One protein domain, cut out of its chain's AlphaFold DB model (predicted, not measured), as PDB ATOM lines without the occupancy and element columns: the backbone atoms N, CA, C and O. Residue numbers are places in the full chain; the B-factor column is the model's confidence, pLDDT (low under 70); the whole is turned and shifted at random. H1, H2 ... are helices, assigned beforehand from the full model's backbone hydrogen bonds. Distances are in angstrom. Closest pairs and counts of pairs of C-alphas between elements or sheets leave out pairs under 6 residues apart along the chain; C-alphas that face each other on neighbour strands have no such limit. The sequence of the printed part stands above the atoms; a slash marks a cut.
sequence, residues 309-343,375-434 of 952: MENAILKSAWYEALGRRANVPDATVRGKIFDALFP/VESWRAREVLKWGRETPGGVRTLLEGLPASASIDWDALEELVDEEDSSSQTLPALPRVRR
ATOM      1  N   MET A 309     188.653 145.686 157.608       87.69
ATOM      2  CA  MET A 309     189.969 145.747 158.260       87.69
ATOM      3  C   MET A 309     190.495 144.360 158.608       87.69
ATOM      4  O   MET A 309     191.700 144.130 158.587       87.69
ATOM      5  N   GLU A 310     189.588 143.437 158.893       90.19
ATOM      6  CA  GLU A 310     189.846 142.031 159.141       90.19
ATOM      7  C   GLU A 310     190.527 141.413 157.912       90.19
ATOM      8  O   GLU A 310     191.606 140.837 158.040       90.19
ATOM      9  N   ASN A 311     190.001 141.653 156.704       89.06
ATOM     10  CA  ASN A 311     190.647 141.235 155.457       89.06
ATOM     11  C   ASN A 311     192.026 141.869 155.258       89.06
ATOM     12  O   ASN A 311     192.953 141.170 154.853       89.06
ATOM     13  N   ALA A 312     192.204 143.156 155.570       89.12
ATOM     14  CA  ALA A 312     193.513 143.804 155.475       89.12
ATOM     15  C   ALA A 312     194.548 143.183 156.440       89.12
ATOM     16  O   ALA A 312     195.699 142.955 156.054       89.12
ATOM     17  N   ILE A 313     194.144 142.855 157.672       89.06
ATOM     18  CA  ILE A 313     194.992 142.191 158.676       89.06
ATOM     19  C   ILE A 313     195.299 140.746 158.251       89.06
ATOM     20  O   ILE A 313     196.464 140.356 158.232       89.06
ATOM     21  N   LEU A 314     194.297 139.973 157.825       91.44
ATOM     22  CA  LEU A 314     194.472 138.584 157.389       91.44
ATOM     23  C   LEU A 314     195.319 138.476 156.110       91.44
ATOM     24  O   LEU A 314     196.195 137.619 156.025       91.44
ATOM     25  N   LYS A 315     195.133 139.384 155.142       90.06
ATOM     26  CA  LYS A 315     195.988 139.522 153.946       90.06
ATOM     27  C   LYS A 315     197.433 139.840 154.345       90.06
ATOM     28  O   LYS A 315     198.351 139.281 153.754       90.06
ATOM     29  N   SER A 316     197.644 140.660 155.380       88.94
ATOM     30  CA  SER A 316     198.980 140.934 155.935       88.94
ATOM     31  C   SER A 316     199.615 139.685 156.553       88.94
ATOM     32  O   SER A 316     200.721 139.320 156.166       88.94
ATOM     33  N   ALA A 317     198.906 138.992 157.451       91.06
ATOM     34  CA  ALA A 317     199.403 137.777 158.102       91.06
ATOM     35  C   ALA A 317     199.679 136.638 157.101       91.06
ATOM     36  O   ALA A 317     200.658 135.909 157.241       91.06
ATOM     37  N   TRP A 318     198.871 136.531 156.042       92.19
ATOM     38  CA  TRP A 318     199.093 135.601 154.933       92.19
ATOM     39  C   TRP A 318     200.402 135.884 154.182       92.19
ATOM     40  O   TRP A 318     201.170 134.958 153.926       92.19
ATOM     41  N   TYR A 319     200.718 137.153 153.889       87.31
ATOM     42  CA  TYR A 319     202.014 137.526 153.301       87.31
ATOM     43  C   TYR A 319     203.195 137.256 154.249       87.31
ATOM     44  O   TYR A 319     204.267 136.862 153.787       87.31
ATOM     45  N   GLU A 320     203.011 137.450 155.557       89.12
ATOM     46  CA  GLU A 320     204.029 137.150 156.571       89.12
ATOM     47  C   GLU A 320     204.328 135.636 156.640       89.12
ATOM     48  O   GLU A 320     205.491 135.238 156.532       89.12
ATOM     49  N   ALA A 321     203.296 134.785 156.694       90.75
ATOM     50  CA  ALA A 321     203.439 133.326 156.630       90.75
ATOM     51  C   ALA A 321     204.015 132.825 155.292       90.75
ATOM     52  O   ALA A 321     204.877 131.942 155.282       90.75
ATOM     53  N   LEU A 322     203.588 133.397 154.162       88.06
ATOM     54  CA  LEU A 322     204.134 133.064 152.844       88.06
ATOM     55  C   LEU A 322     205.637 133.370 152.769       88.06
ATOM     56  O   LEU A 322     206.405 132.576 152.226       88.06
ATOM     57  N   GLY A 323     206.071 134.491 153.357       84.62
ATOM     58  CA  GLY A 323     207.486 134.830 153.487       84.62
ATOM     59  C   GLY A 323     208.266 133.796 154.291       84.62
ATOM     60  O   GLY A 323     209.272 133.283 153.806       84.62
ATOM     61  N   ARG A 324     207.768 133.429 155.479       86.62
ATOM     62  CA  ARG A 324     208.367 132.383 156.328       86.62
ATOM     63  C   ARG A 324     208.556 131.071 155.561       86.62
ATOM     64  O   ARG A 324     209.662 130.542 155.528       86.62
ATOM     65  N   ARG A 325     207.521 130.592 154.860       86.69
ATOM     66  CA  ARG A 325     207.584 129.359 154.047       86.69
ATOM     67  C   ARG A 325     208.557 129.426 152.878       86.69
ATOM     68  O   ARG A 325     209.152 128.414 152.520       86.69
ATOM     69  N   ALA A 326     208.721 130.599 152.277       82.44
ATOM     70  CA  ALA A 326     209.699 130.828 151.221       82.44
ATOM     71  C   ALA A 326     211.119 131.127 151.762       82.44
ATOM     72  O   ALA A 326     211.974 131.558 150.992       82.44
ATOM     73  N   ASN A 327     211.382 130.895 153.061       83.44
ATOM     74  CA  ASN A 327     212.648 131.183 153.755       83.44
ATOM     75  C   ASN A 327     213.128 132.632 153.578       83.44
ATOM     76  O   ASN A 327     214.319 132.927 153.461       83.44
ATOM     77  N   VAL A 328     212.172 133.555 153.549       78.38
ATOM     78  CA  VAL A 328     212.413 134.975 153.340       78.38
ATOM     79  C   VAL A 328     212.742 135.639 154.679       78.38
ATOM     80  O   VAL A 328     212.002 135.431 155.639       78.38
ATOM     81  N   PRO A 329     213.768 136.511 154.767       81.31
ATOM     82  CA  PRO A 329     214.032 137.273 155.985       81.31
ATOM     83  C   PRO A 329     212.802 138.086 156.404       81.31
ATOM     84  O   PRO A 329     212.277 138.835 155.579       81.31
ATOM     85  N   ASP A 330     212.386 138.010 157.673       81.31
ATOM     86  CA  ASP A 330     211.158 138.654 158.170       81.31
ATOM     87  C   ASP A 330     211.033 140.126 157.750       81.31
ATOM     88  O   ASP A 330     209.989 140.530 157.256       81.31
ATOM     89  N   ALA A 331     212.107 140.925 157.821       77.00
ATOM     90  CA  ALA A 331     212.131 142.336 157.390       77.00
ATOM     91  C   ALA A 331     211.701 142.580 155.916       77.00
ATOM     92  O   ALA A 331     211.437 143.712 155.492       77.00
ATOM     93  N   THR A 332     211.628 141.520 155.112       71.00
ATOM     94  CA  THR A 332     211.154 141.529 153.724       71.00
ATOM     95  C   THR A 332     209.629 141.591 153.633       71.00
ATOM     96  O   THR A 332     209.124 142.289 152.743       71.00
ATOM     97  N   VAL A 333     208.933 140.885 154.534       72.94
ATOM     98  CA  VAL A 333     207.476 140.632 154.524       72.94
ATOM     99  C   VAL A 333     206.729 141.248 155.705       72.94
ATOM    100  O   VAL A 333     205.567 141.612 155.547       72.94
ATOM    101  N   ARG A 334     207.410 141.420 156.845       71.50
ATOM    102  CA  ARG A 334     206.900 141.983 158.095       71.50
ATOM    103  C   ARG A 334     206.117 143.258 157.827       71.50
ATOM    104  O   ARG A 334     206.654 144.202 157.249       71.50
ATOM    105  N   GLY A 335     204.861 143.257 158.254       59.22
ATOM    106  CA  GLY A 335     204.083 144.448 158.542       59.22
ATOM    107  C   GLY A 335     203.860 145.462 157.419       59.22
ATOM    108  O   GLY A 335     203.231 146.463 157.687       59.22
ATOM    109  N   LYS A 336     204.265 145.283 156.154       66.50
ATOM    110  CA  LYS A 336     204.157 146.380 155.153       66.50
ATOM    111  C   LYS A 336     202.774 147.030 155.039       66.50
ATOM    112  O   LYS A 336     202.681 148.237 154.839       66.50
ATOM    113  N   ILE A 337     201.718 146.223 155.123       70.00
ATOM    114  CA  ILE A 337     200.336 146.704 155.199       70.00
ATOM    115  C   ILE A 337     200.007 147.072 156.655       70.00
ATOM    116  O   ILE A 337     199.537 148.174 156.903       70.00
ATOM    117  N   PHE A 338     200.301 146.198 157.621       72.12
ATOM    118  CA  PHE A 338     199.965 146.397 159.034       72.12
ATOM    119  C   PHE A 338     200.667 147.596 159.701       72.12
ATOM    120  O   PHE A 338     199.984 148.452 160.233       72.12
ATOM    121  N   ASP A 339     201.987 147.734 159.615       68.75
ATOM    122  CA  ASP A 339     202.797 148.879 160.060       68.75
ATOM    123  C   ASP A 339     202.396 150.196 159.358       68.75
ATOM    124  O   ASP A 339     202.556 151.272 159.928       68.75
ATOM    125  N   ALA A 340     201.844 150.142 158.138       66.62
ATOM    126  CA  ALA A 340     201.280 151.315 157.454       66.62
ATOM    127  C   ALA A 340     199.868 151.697 157.956       66.62
ATOM    128  O   ALA A 340     199.362 152.780 157.646       66.62
ATOM    129  N   LEU A 341     199.222 150.810 158.716       66.94
ATOM    130  CA  LEU A 341     197.953 151.030 159.420       66.94
ATOM    131  C   LEU A 341     198.175 151.286 160.925       66.94
ATOM    132  O   LEU A 341     197.372 151.962 161.558       66.94
ATOM    133  N   PHE A 342     199.254 150.736 161.485       71.56
ATOM    134  CA  PHE A 342     199.564 150.616 162.910       71.56
ATOM    135  C   PHE A 342     201.095 150.677 163.121       71.56
ATOM    136  O   PHE A 342     201.720 149.659 163.432       71.56
ATOM    137  N   PRO A 343     201.739 151.843 162.921       66.94
ATOM    138  CA  PRO A 343     203.192 151.957 162.953       66.94
ATOM    139  C   PRO A 343     203.762 151.553 164.324       66.94
ATOM    140  O   PRO A 343     203.251 151.989 165.364       66.94
ATOM    141  N   VAL A 375     184.741 138.392 155.858       85.81
ATOM    142  CA  VAL A 375     186.139 137.969 156.015       85.81
ATOM    143  C   VAL A 375     186.446 136.797 155.078       85.81
ATOM    144  O   VAL A 375     185.810 135.755 155.173       85.81
ATOM    145  N   GLU A 376     187.434 136.946 154.193       87.69
ATOM    146  CA  GLU A 376     187.854 135.939 153.206       87.69
ATOM    147  C   GLU A 376     188.493 134.715 153.908       87.69
ATOM    148  O   GLU A 376     189.692 134.714 154.217       87.69
ATOM    149  N   SER A 377     187.702 133.661 154.161       89.00
ATOM    150  CA  SER A 377     188.100 132.524 155.017       89.00
ATOM    151  C   SER A 377     189.243 131.683 154.434       89.00
ATOM    152  O   SER A 377     190.023 131.085 155.178       89.00
ATOM    153  N   TRP A 378     189.420 131.693 153.108       91.19
ATOM    154  CA  TRP A 378     190.466 130.929 152.422       91.19
ATOM    155  C   TRP A 378     191.883 131.285 152.891       91.19
ATOM    156  O   TRP A 378     192.723 130.394 153.006       91.19
ATOM    157  N   ARG A 379     192.161 132.555 153.229       92.44
ATOM    158  CA  ARG A 379     193.482 132.942 153.760       92.44
ATOM    159  C   ARG A 379     193.720 132.396 155.159       92.44
ATOM    160  O   ARG A 379     194.853 132.040 155.467       92.44
ATOM    161  N   ALA A 380     192.678 132.326 155.988       93.00
ATOM    162  CA  ALA A 380     192.763 131.719 157.311       93.00
ATOM    163  C   ALA A 380     193.050 130.217 157.179       93.00
ATOM    164  O   ALA A 380     194.052 129.750 157.713       93.00
ATOM    165  N   ARG A 381     192.259 129.501 156.365       92.56
ATOM    166  CA  ARG A 381     192.468 128.078 156.033       92.56
ATOM    167  C   ARG A 381     193.883 127.801 155.526       92.56
ATOM    168  O   ARG A 381     194.522 126.855 155.976       92.56
ATOM    169  N   GLU A 382     194.397 128.635 154.623       92.19
ATOM    170  CA  GLU A 382     195.734 128.458 154.056       92.19
ATOM    171  C   GLU A 382     196.855 128.705 155.086       92.19
ATOM    172  O   GLU A 382     197.768 127.886 155.190       92.19
ATOM    173  N   VAL A 383     196.760 129.751 155.921       94.06
ATOM    174  CA  VAL A 383     197.737 129.997 157.001       94.06
ATOM    175  C   VAL A 383     197.681 128.915 158.086       94.06
ATOM    176  O   VAL A 383     198.731 128.474 158.553       94.06
ATOM    177  N   LEU A 384     196.489 128.436 158.455       94.69
ATOM    178  CA  LEU A 384     196.312 127.344 159.418       94.69
ATOM    179  C   LEU A 384     196.881 126.025 158.886       94.69
ATOM    180  O   LEU A 384     197.669 125.379 159.573       94.69
ATOM    181  N   LYS A 385     196.588 125.668 157.628       93.94
ATOM    182  CA  LYS A 385     197.200 124.518 156.942       93.94
ATOM    183  C   LYS A 385     198.726 124.596 156.977       93.94
ATOM    184  O   LYS A 385     199.392 123.629 157.333       93.94
ATOM    185  N   TRP A 386     199.288 125.757 156.648       94.00
ATOM    186  CA  TRP A 386     200.727 125.982 156.724       94.00
ATOM    187  C   TRP A 386     201.276 125.874 158.150       94.00
ATOM    188  O   TRP A 386     202.396 125.396 158.331       94.00
ATOM    189  N   GLY A 387     200.497 126.286 159.150       94.19
ATOM    190  CA  GLY A 387     200.785 126.082 160.563       94.19
ATOM    191  C   GLY A 387     200.846 124.602 160.935       94.19
ATOM    192  O   GLY A 387     201.843 124.180 161.510       94.19
ATOM    193  N   ARG A 388     199.848 123.799 160.539       94.44
ATOM    194  CA  ARG A 388     199.817 122.334 160.742       94.44
ATOM    195  C   ARG A 388     201.004 121.619 160.071       94.44
ATOM    196  O   ARG A 388     201.487 120.616 160.584       94.44
ATOM    197  N   GLU A 389     201.506 122.151 158.957       93.88
ATOM    198  CA  GLU A 389     202.719 121.671 158.268       93.88
ATOM    199  C   GLU A 389     204.044 122.130 158.927       93.88
ATOM    200  O   GLU A 389     205.112 121.643 158.552       93.88
ATOM    201  N   THR A 390     204.010 123.062 159.888       93.06
ATOM    202  CA  THR A 390     205.199 123.642 160.537       93.06
ATOM    203  C   THR A 390     205.432 123.016 161.921       93.06
ATOM    204  O   THR A 390     204.513 123.001 162.741       93.06
ATOM    205  N   PRO A 391     206.649 122.541 162.261       93.06
ATOM    206  CA  PRO A 391     206.962 122.099 163.621       93.06
ATOM    207  C   PRO A 391     206.715 123.221 164.643       93.06
ATOM    208  O   PRO A 391     207.281 124.304 164.518       93.06
ATOM    209  N   GLY A 392     205.863 122.967 165.642       89.88
ATOM    210  CA  GLY A 392     205.399 123.984 166.603       89.88
ATOM    211  C   GLY A 392     204.101 124.714 166.210       89.88
ATOM    212  O   GLY A 392     203.604 125.548 166.967       89.88
ATOM    213  N   GLY A 393     203.503 124.375 165.066       92.56
ATOM    214  CA  GLY A 393     202.182 124.853 164.664       92.56
ATOM    215  C   GLY A 393     202.165 126.275 164.091       92.56
ATOM    216  O   GLY A 393     203.196 126.894 163.811       92.56
ATOM    217  N   VAL A 394     200.953 126.825 163.950       91.94
ATOM    218  CA  VAL A 394     200.724 128.185 163.427       91.94
ATOM    219  C   VAL A 394     201.397 129.267 164.280       91.94
ATOM    220  O   VAL A 394     201.917 130.243 163.742       91.94
ATOM    221  N   ARG A 395     201.479 129.056 165.601       89.06
ATOM    222  CA  ARG A 395     202.155 129.962 166.540       89.06
ATOM    223  C   ARG A 395     203.642 130.114 166.205       89.06
ATOM    224  O   ARG A 395     204.098 131.242 166.055       89.06
ATOM    225  N   THR A 396     204.371 129.014 165.993       90.81
ATOM    226  CA  THR A 396     205.791 129.052 165.587       90.81
ATOM    227  C   THR A 396     205.975 129.609 164.174       90.81
ATOM    228  O   THR A 396     206.868 130.428 163.955       90.81
ATOM    229  N   LEU A 397     205.096 129.262 163.222       90.12
ATOM    230  CA  LEU A 397     205.129 129.846 161.872       90.12
ATOM    231  C   LEU A 397     205.050 131.383 161.904       90.12
ATOM    232  O   LEU A 397     205.687 132.051 161.087       90.12
ATOM    233  N   LEU A 398     204.308 131.948 162.859       89.00
ATOM    234  CA  LEU A 398     203.953 133.366 162.914       89.00
ATOM    235  C   LEU A 398     204.615 134.177 164.043       89.00
ATOM    236  O   LEU A 398     204.371 135.382 164.149       89.00
ATOM    237  N   GLU A 399     205.446 133.550 164.875       89.12
ATOM    238  CA  GLU A 399     206.027 134.153 166.079       89.12
ATOM    239  C   GLU A 399     206.815 135.442 165.778       89.12
ATOM    240  O   GLU A 399     207.665 135.467 164.891       89.12
ATOM    241  N   GLY A 400     206.548 136.527 166.514       84.31
ATOM    242  CA  GLY A 400     207.264 137.807 166.379       84.31
ATOM    243  C   GLY A 400     206.830 138.707 165.207       84.31
ATOM    244  O   GLY A 400     207.296 139.850 165.110       84.31
ATOM    245  N   LEU A 401     205.917 138.242 164.350       84.81
ATOM    246  CA  LEU A 401     205.359 139.023 163.243       84.81
ATOM    247  C   LEU A 401     204.180 139.904 163.735       84.81
ATOM    248  O   LEU A 401     203.423 139.493 164.615       84.81
ATOM    249  N   PRO A 402     204.050 141.164 163.271       83.69
ATOM    250  CA  PRO A 402     203.128 142.138 163.854       83.69
ATOM    251  C   PRO A 402     201.664 141.919 163.464       83.69
ATOM    252  O   PRO A 402     200.803 142.102 164.324       83.69
ATOM    253  N   ALA A 403     201.362 141.532 162.217       84.00
ATOM    254  CA  ALA A 403     199.971 141.359 161.803       84.00
ATOM    255  C   ALA A 403     199.379 140.082 162.405       84.00
ATOM    256  O   ALA A 403     198.288 140.117 162.979       84.00
ATOM    257  N   SER A 404     200.132 138.979 162.349       83.50
ATOM    258  CA  SER A 404     199.748 137.716 162.985       83.50
ATOM    259  C   SER A 404     199.478 137.855 164.484       83.50
ATOM    260  O   SER A 404     198.503 137.293 164.970       83.50
ATOM    261  N   ALA A 405     200.270 138.657 165.204       86.06
ATOM    262  CA  ALA A 405     200.130 138.889 166.642       86.06
ATOM    263  C   ALA A 405     198.850 139.647 167.058       86.06
ATOM    264  O   ALA A 405     198.640 139.869 168.254       86.06
ATOM    265  N   SER A 406     198.021 140.072 166.096       84.19
ATOM    266  CA  SER A 406     196.705 140.680 166.336       84.19
ATOM    267  C   SER A 406     195.526 139.712 166.155       84.19
ATOM    268  O   SER A 406     194.415 140.030 166.587       84.19
ATOM    269  N   ILE A 407     195.764 138.536 165.564       88.44
ATOM    270  CA  ILE A 407     194.777 137.473 165.339       88.44
ATOM    271  C   ILE A 407     194.929 136.418 166.438       88.44
ATOM    272  O   ILE A 407     196.044 136.029 166.782       88.44
ATOM    273  N   ASP A 408     193.804 135.968 166.989       91.00
ATOM    274  CA  ASP A 408     193.765 134.808 167.879       91.00
ATOM    275  C   ASP A 408     193.667 133.539 167.020       91.00
ATOM    276  O   ASP A 408     192.607 133.221 166.484       91.00
ATOM    277  N   TRP A 409     194.808 132.889 166.778       91.50
ATOM    278  CA  TRP A 409     194.899 131.794 165.807       91.50
ATOM    279  C   TRP A 409     194.235 130.508 166.276       91.50
ATOM    280  O   TRP A 409     193.721 129.785 165.434       91.50
ATOM    281  N   ASP A 410     194.210 130.259 167.582       89.31
ATOM    282  CA  ASP A 410     193.584 129.072 168.158       89.31
ATOM    283  C   ASP A 410     192.054 129.180 168.004       89.31
ATOM    284  O   ASP A 410     191.419 128.308 167.418       89.31
ATOM    285  N   ALA A 411     191.470 130.323 168.391       88.69
ATOM    286  CA  ALA A 411     190.045 130.594 168.183       88.69
ATOM    287  C   ALA A 411     189.664 130.698 166.690       88.69
ATOM    288  O   ALA A 411     188.520 130.444 166.313       88.69
ATOM    289  N   LEU A 412     190.600 131.094 165.818       89.44
ATOM    290  CA  LEU A 412     190.384 131.083 164.368       89.44
ATOM    291  C   LEU A 412     190.431 129.660 163.797       89.44
ATOM    292  O   LEU A 412     189.732 129.392 162.827       89.44
ATOM    293  N   GLU A 413     191.232 128.768 164.379       91.00
ATOM    294  CA  GLU A 413     191.278 127.352 164.016       91.00
ATOM    295  C   GLU A 413     189.970 126.650 164.388       91.00
ATOM    296  O   GLU A 413     189.367 126.028 163.517       91.00
ATOM    297  N   GLU A 414     189.463 126.869 165.607       87.50
ATOM    298  CA  GLU A 414     188.139 126.392 166.039       87.50
ATOM    299  C   GLU A 414     187.024 126.862 165.087       87.50
ATOM    300  O   GLU A 414     186.283 126.042 164.554       87.50
ATOM    301  N   LEU A 415     186.951 128.165 164.780       86.50
ATOM    302  CA  LEU A 415     185.944 128.714 163.855       86.50
ATOM    303  C   LEU A 415     186.057 128.163 162.423       86.50
ATOM    304  O   LEU A 415     185.050 128.051 161.725       86.50
ATOM    305  N   VAL A 416     187.272 127.865 161.956       87.50
ATOM    306  CA  VAL A 416     187.517 127.343 160.603       87.50
ATOM    307  C   VAL A 416     187.220 125.846 160.498       87.50
ATOM    308  O   VAL A 416     186.818 125.409 159.420       87.50
ATOM    309  N   ASP A 417     187.397 125.084 161.580       85.31
ATOM    310  CA  ASP A 417     187.010 123.671 161.661       85.31
ATOM    311  C   ASP A 417     185.496 123.500 161.969       85.31
ATOM    312  O   ASP A 417     184.916 122.481 161.593       85.31
ATOM    313  N   GLU A 418     184.833 124.483 162.606       82.56
ATOM    314  CA  GLU A 418     183.368 124.521 162.812       82.56
ATOM    315  C   GLU A 418     182.572 124.938 161.561       82.56
ATOM    316  O   GLU A 418     181.463 124.440 161.342       82.56
ATOM    317  N   GLU A 419     183.090 125.859 160.738       76.62
ATOM    318  CA  GLU A 419     182.453 126.186 159.459       76.62
ATOM    319  C   GLU A 419     182.507 124.984 158.511       76.62
ATOM    320  O   GLU A 419     183.586 124.511 158.150       76.62
ATOM    321  N   ASP A 420     181.344 124.555 158.001       64.50
ATOM    322  CA  ASP A 420     181.323 123.627 156.872       64.50
ATOM    323  C   ASP A 420     182.203 124.178 155.738       64.50
ATOM    324  O   ASP A 420     182.158 125.360 155.382       64.50
ATOM    325  N   SER A 421     182.989 123.275 155.159       59.84
ATOM    326  CA  SER A 421     183.897 123.476 154.033       59.84
ATOM    327  C   SER A 421     183.331 124.352 152.902       59.84
ATOM    328  O   SER A 421     184.093 125.058 152.236       59.84
ATOM    329  N   SER A 422     182.004 124.346 152.728       59.75
ATOM    330  CA  SER A 422     181.243 125.143 151.767       59.75
ATOM    331  C   SER A 422     181.206 126.661 152.036       59.75
ATOM    332  O   SER A 422     181.046 127.424 151.079       59.75
ATOM    333  N   SER A 423     181.389 127.136 153.278       68.00
ATOM    334  CA  SER A 423     181.456 128.579 153.576       68.00
ATOM    335  C   SER A 423     182.740 129.193 153.011       68.00
ATOM    336  O   SER A 423     183.843 128.710 153.274       68.00
ATOM    337  N   GLN A 424     182.611 130.284 152.253       71.56
ATOM    338  CA  GLN A 424     183.745 131.080 151.755       71.56
ATOM    339  C   GLN A 424     184.084 132.278 152.661       71.56
ATOM    340  O   GLN A 424     185.017 133.033 152.366       71.56
ATOM    341  N   THR A 425     183.308 132.506 153.726       78.00
ATOM    342  CA  THR A 425     183.309 133.784 154.447       78.00
ATOM    343  C   THR A 425     183.024 133.647 155.935       78.00
ATOM    344  O   THR A 425     181.916 133.272 156.301       78.00
ATOM    345  N   LEU A 426     183.959 134.105 156.768       77.19
ATOM    346  CA  LEU A 426     183.776 134.193 158.218       77.19
ATOM    347  C   LEU A 426     183.029 135.490 158.608       77.19
ATOM    348  O   LEU A 426     183.206 136.529 157.954       77.19
ATOM    349  N   PRO A 427     182.245 135.487 159.706       73.38
ATOM    350  CA  PRO A 427     181.516 136.669 160.174       73.38
ATOM    351  C   PRO A 427     182.424 137.740 160.805       73.38
ATOM    352  O   PRO A 427     182.118 138.928 160.719       73.38
ATOM    353  N   ALA A 428     183.529 137.341 161.444       81.19
ATOM    354  CA  ALA A 428     184.538 138.223 162.036       81.19
ATOM    355  C   ALA A 428     185.849 137.455 162.286       81.19
ATOM    356  O   ALA A 428     185.836 136.230 162.385       81.19
ATOM    357  N   LEU A 429     186.973 138.168 162.445       81.00
ATOM    358  CA  LEU A 429     188.210 137.571 162.968       81.00
ATOM    359  C   LEU A 429     188.251 137.632 164.501       81.00
ATOM    360  O   LEU A 429     188.044 138.718 165.057       81.00
ATOM    361  N   PRO A 430     188.607 136.534 165.189       81.44
ATOM    362  CA  PRO A 430     188.942 136.579 166.603       81.44
ATOM    363  C   PRO A 430     190.299 137.286 166.790       81.44
ATOM    364  O   PRO A 430     191.219 137.162 165.976       81.44
ATOM    365  N   ARG A 431     190.412 138.099 167.846       80.50
ATOM    366  CA  ARG A 431     191.560 138.989 168.084       80.50
ATOM    367  C   ARG A 431     192.105 138.844 169.497       80.50
ATOM    368  O   ARG A 431     191.344 138.884 170.463       80.50
ATOM    369  N   VAL A 432     193.433 138.828 169.617       72.75
ATOM    370  CA  VAL A 432     194.128 138.806 170.911       72.75
ATOM    371  C   VAL A 432     193.910 140.131 171.650       72.75
ATOM    372  O   VAL A 432     194.354 141.193 171.202       72.75
ATOM    373  N   ARG A 433     193.263 140.086 172.820       56.66
ATOM    374  CA  ARG A 433     193.068 141.265 173.682       56.66
ATOM    375  C   ARG A 433     194.374 141.644 174.388       56.66
ATOM    376  O   ARG A 433     194.708 141.092 175.431       56.66
ATOM    377  N   ARG A 434     195.107 142.626 173.852       45.62
ATOM    378  CA  ARG A 434     196.271 143.230 174.526       45.62
ATOM    379  C   ARG A 434     195.867 144.473 175.318       45.62
ATOM    380  O   ARG A 434     195.807 145.565 174.762       45.62
TER     381      ARG A 434
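This is residues 309 to 343 and 375 to 434 of the 952 residues of the protein "Hypothetical protein" of Rhodosorus marinus (UniProt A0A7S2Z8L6). Start with H1, the longest helix: H2 lies side by side with it, and the two shorter helices H3 and H4 cross H2, H3 reaching over to H1 as well while H4 stays away from H1. H2 is thus the helix in the middle, with a long stretch without a named element, residues 326 to 343, folding back beside H1 and another, residues 419 to 434, running past the first residues of H2. You have 95 printed residues with four named helices, H1, H2, H3 and H4 along the chain, and no named strand. The class is all helix, though under half of the residues, 45 of 95, are in named elements. The whole is compact, with a radius of gyration of the C-alphas of 12.5 A and spans of 36 by 29 by 23 A.

Find C-alpha 309 at (189.969, 145.747, 158.260); from there H1, residues 309 to 325, runs 24.4 A to C-alpha 325 at (207.584, 129.359, 154.047). Beyond the cut, look for H2 at residues 377 to 388, 16.5 A from first to last C-alpha. Next come H3, residues 393 to 398, 8.9 A long, and H4, residues 409 to 418, 14.0 A long, which ends at C-alpha 418 at (183.368, 124.521, 162.812).

Begin at H1, which touches H2 with residues 314 to 321 alone; the closest C-alphas, of Trp 318 and Val 383, are 6.1 A apart. These two run the same way at a shallow tilt of 32 degrees, only just short of steep. With residues 317 to 324 alone H1 also touches H3, about perpendicular at 81 degrees, the closest C-alphas being those of Ala 321 and Leu 398, 6.3 A apart. Move to H2, the hub, which touches the three other helices. Its residues 383 to 388 alone touch H3, closest at the C-alphas of Gly 387 and Val 394, 3.6 A apart, and the two are only just about perpendicular, at 72 degrees. H2 touches H4 at a steep tilt of 66 degrees, opposite ways, with the closest C-alphas, of Arg 381 and Val 416, 6.8 A apart. H3 and H4 are close but not clearly touching, and H1 and H4 are apart. The helix packing is mostly crossed: of the four touching pairs, one is at a shallow tilt. In H1, H2, H3 and H4 every O i to N i+4 pair is within hydrogen-bond range.

Look for the two farthest C-alphas at Pro 343 and Ser 422, 36.4 A apart. Residues 344 to 374 are not printed, and the gap between C-alphas 343 and 375 across this cut is 23.1 A. Of the links printed whole, H2 to H3 is tight and H3 to H4 is short. Residues 375 to 376 make a short antiparallel pairing with residues 425 to 426. Mean pLDDT of the printed part is 83.0; it is under 70 at residues 335 to 336, 339 to 341, 343, 420 to 423 and 433 to 434.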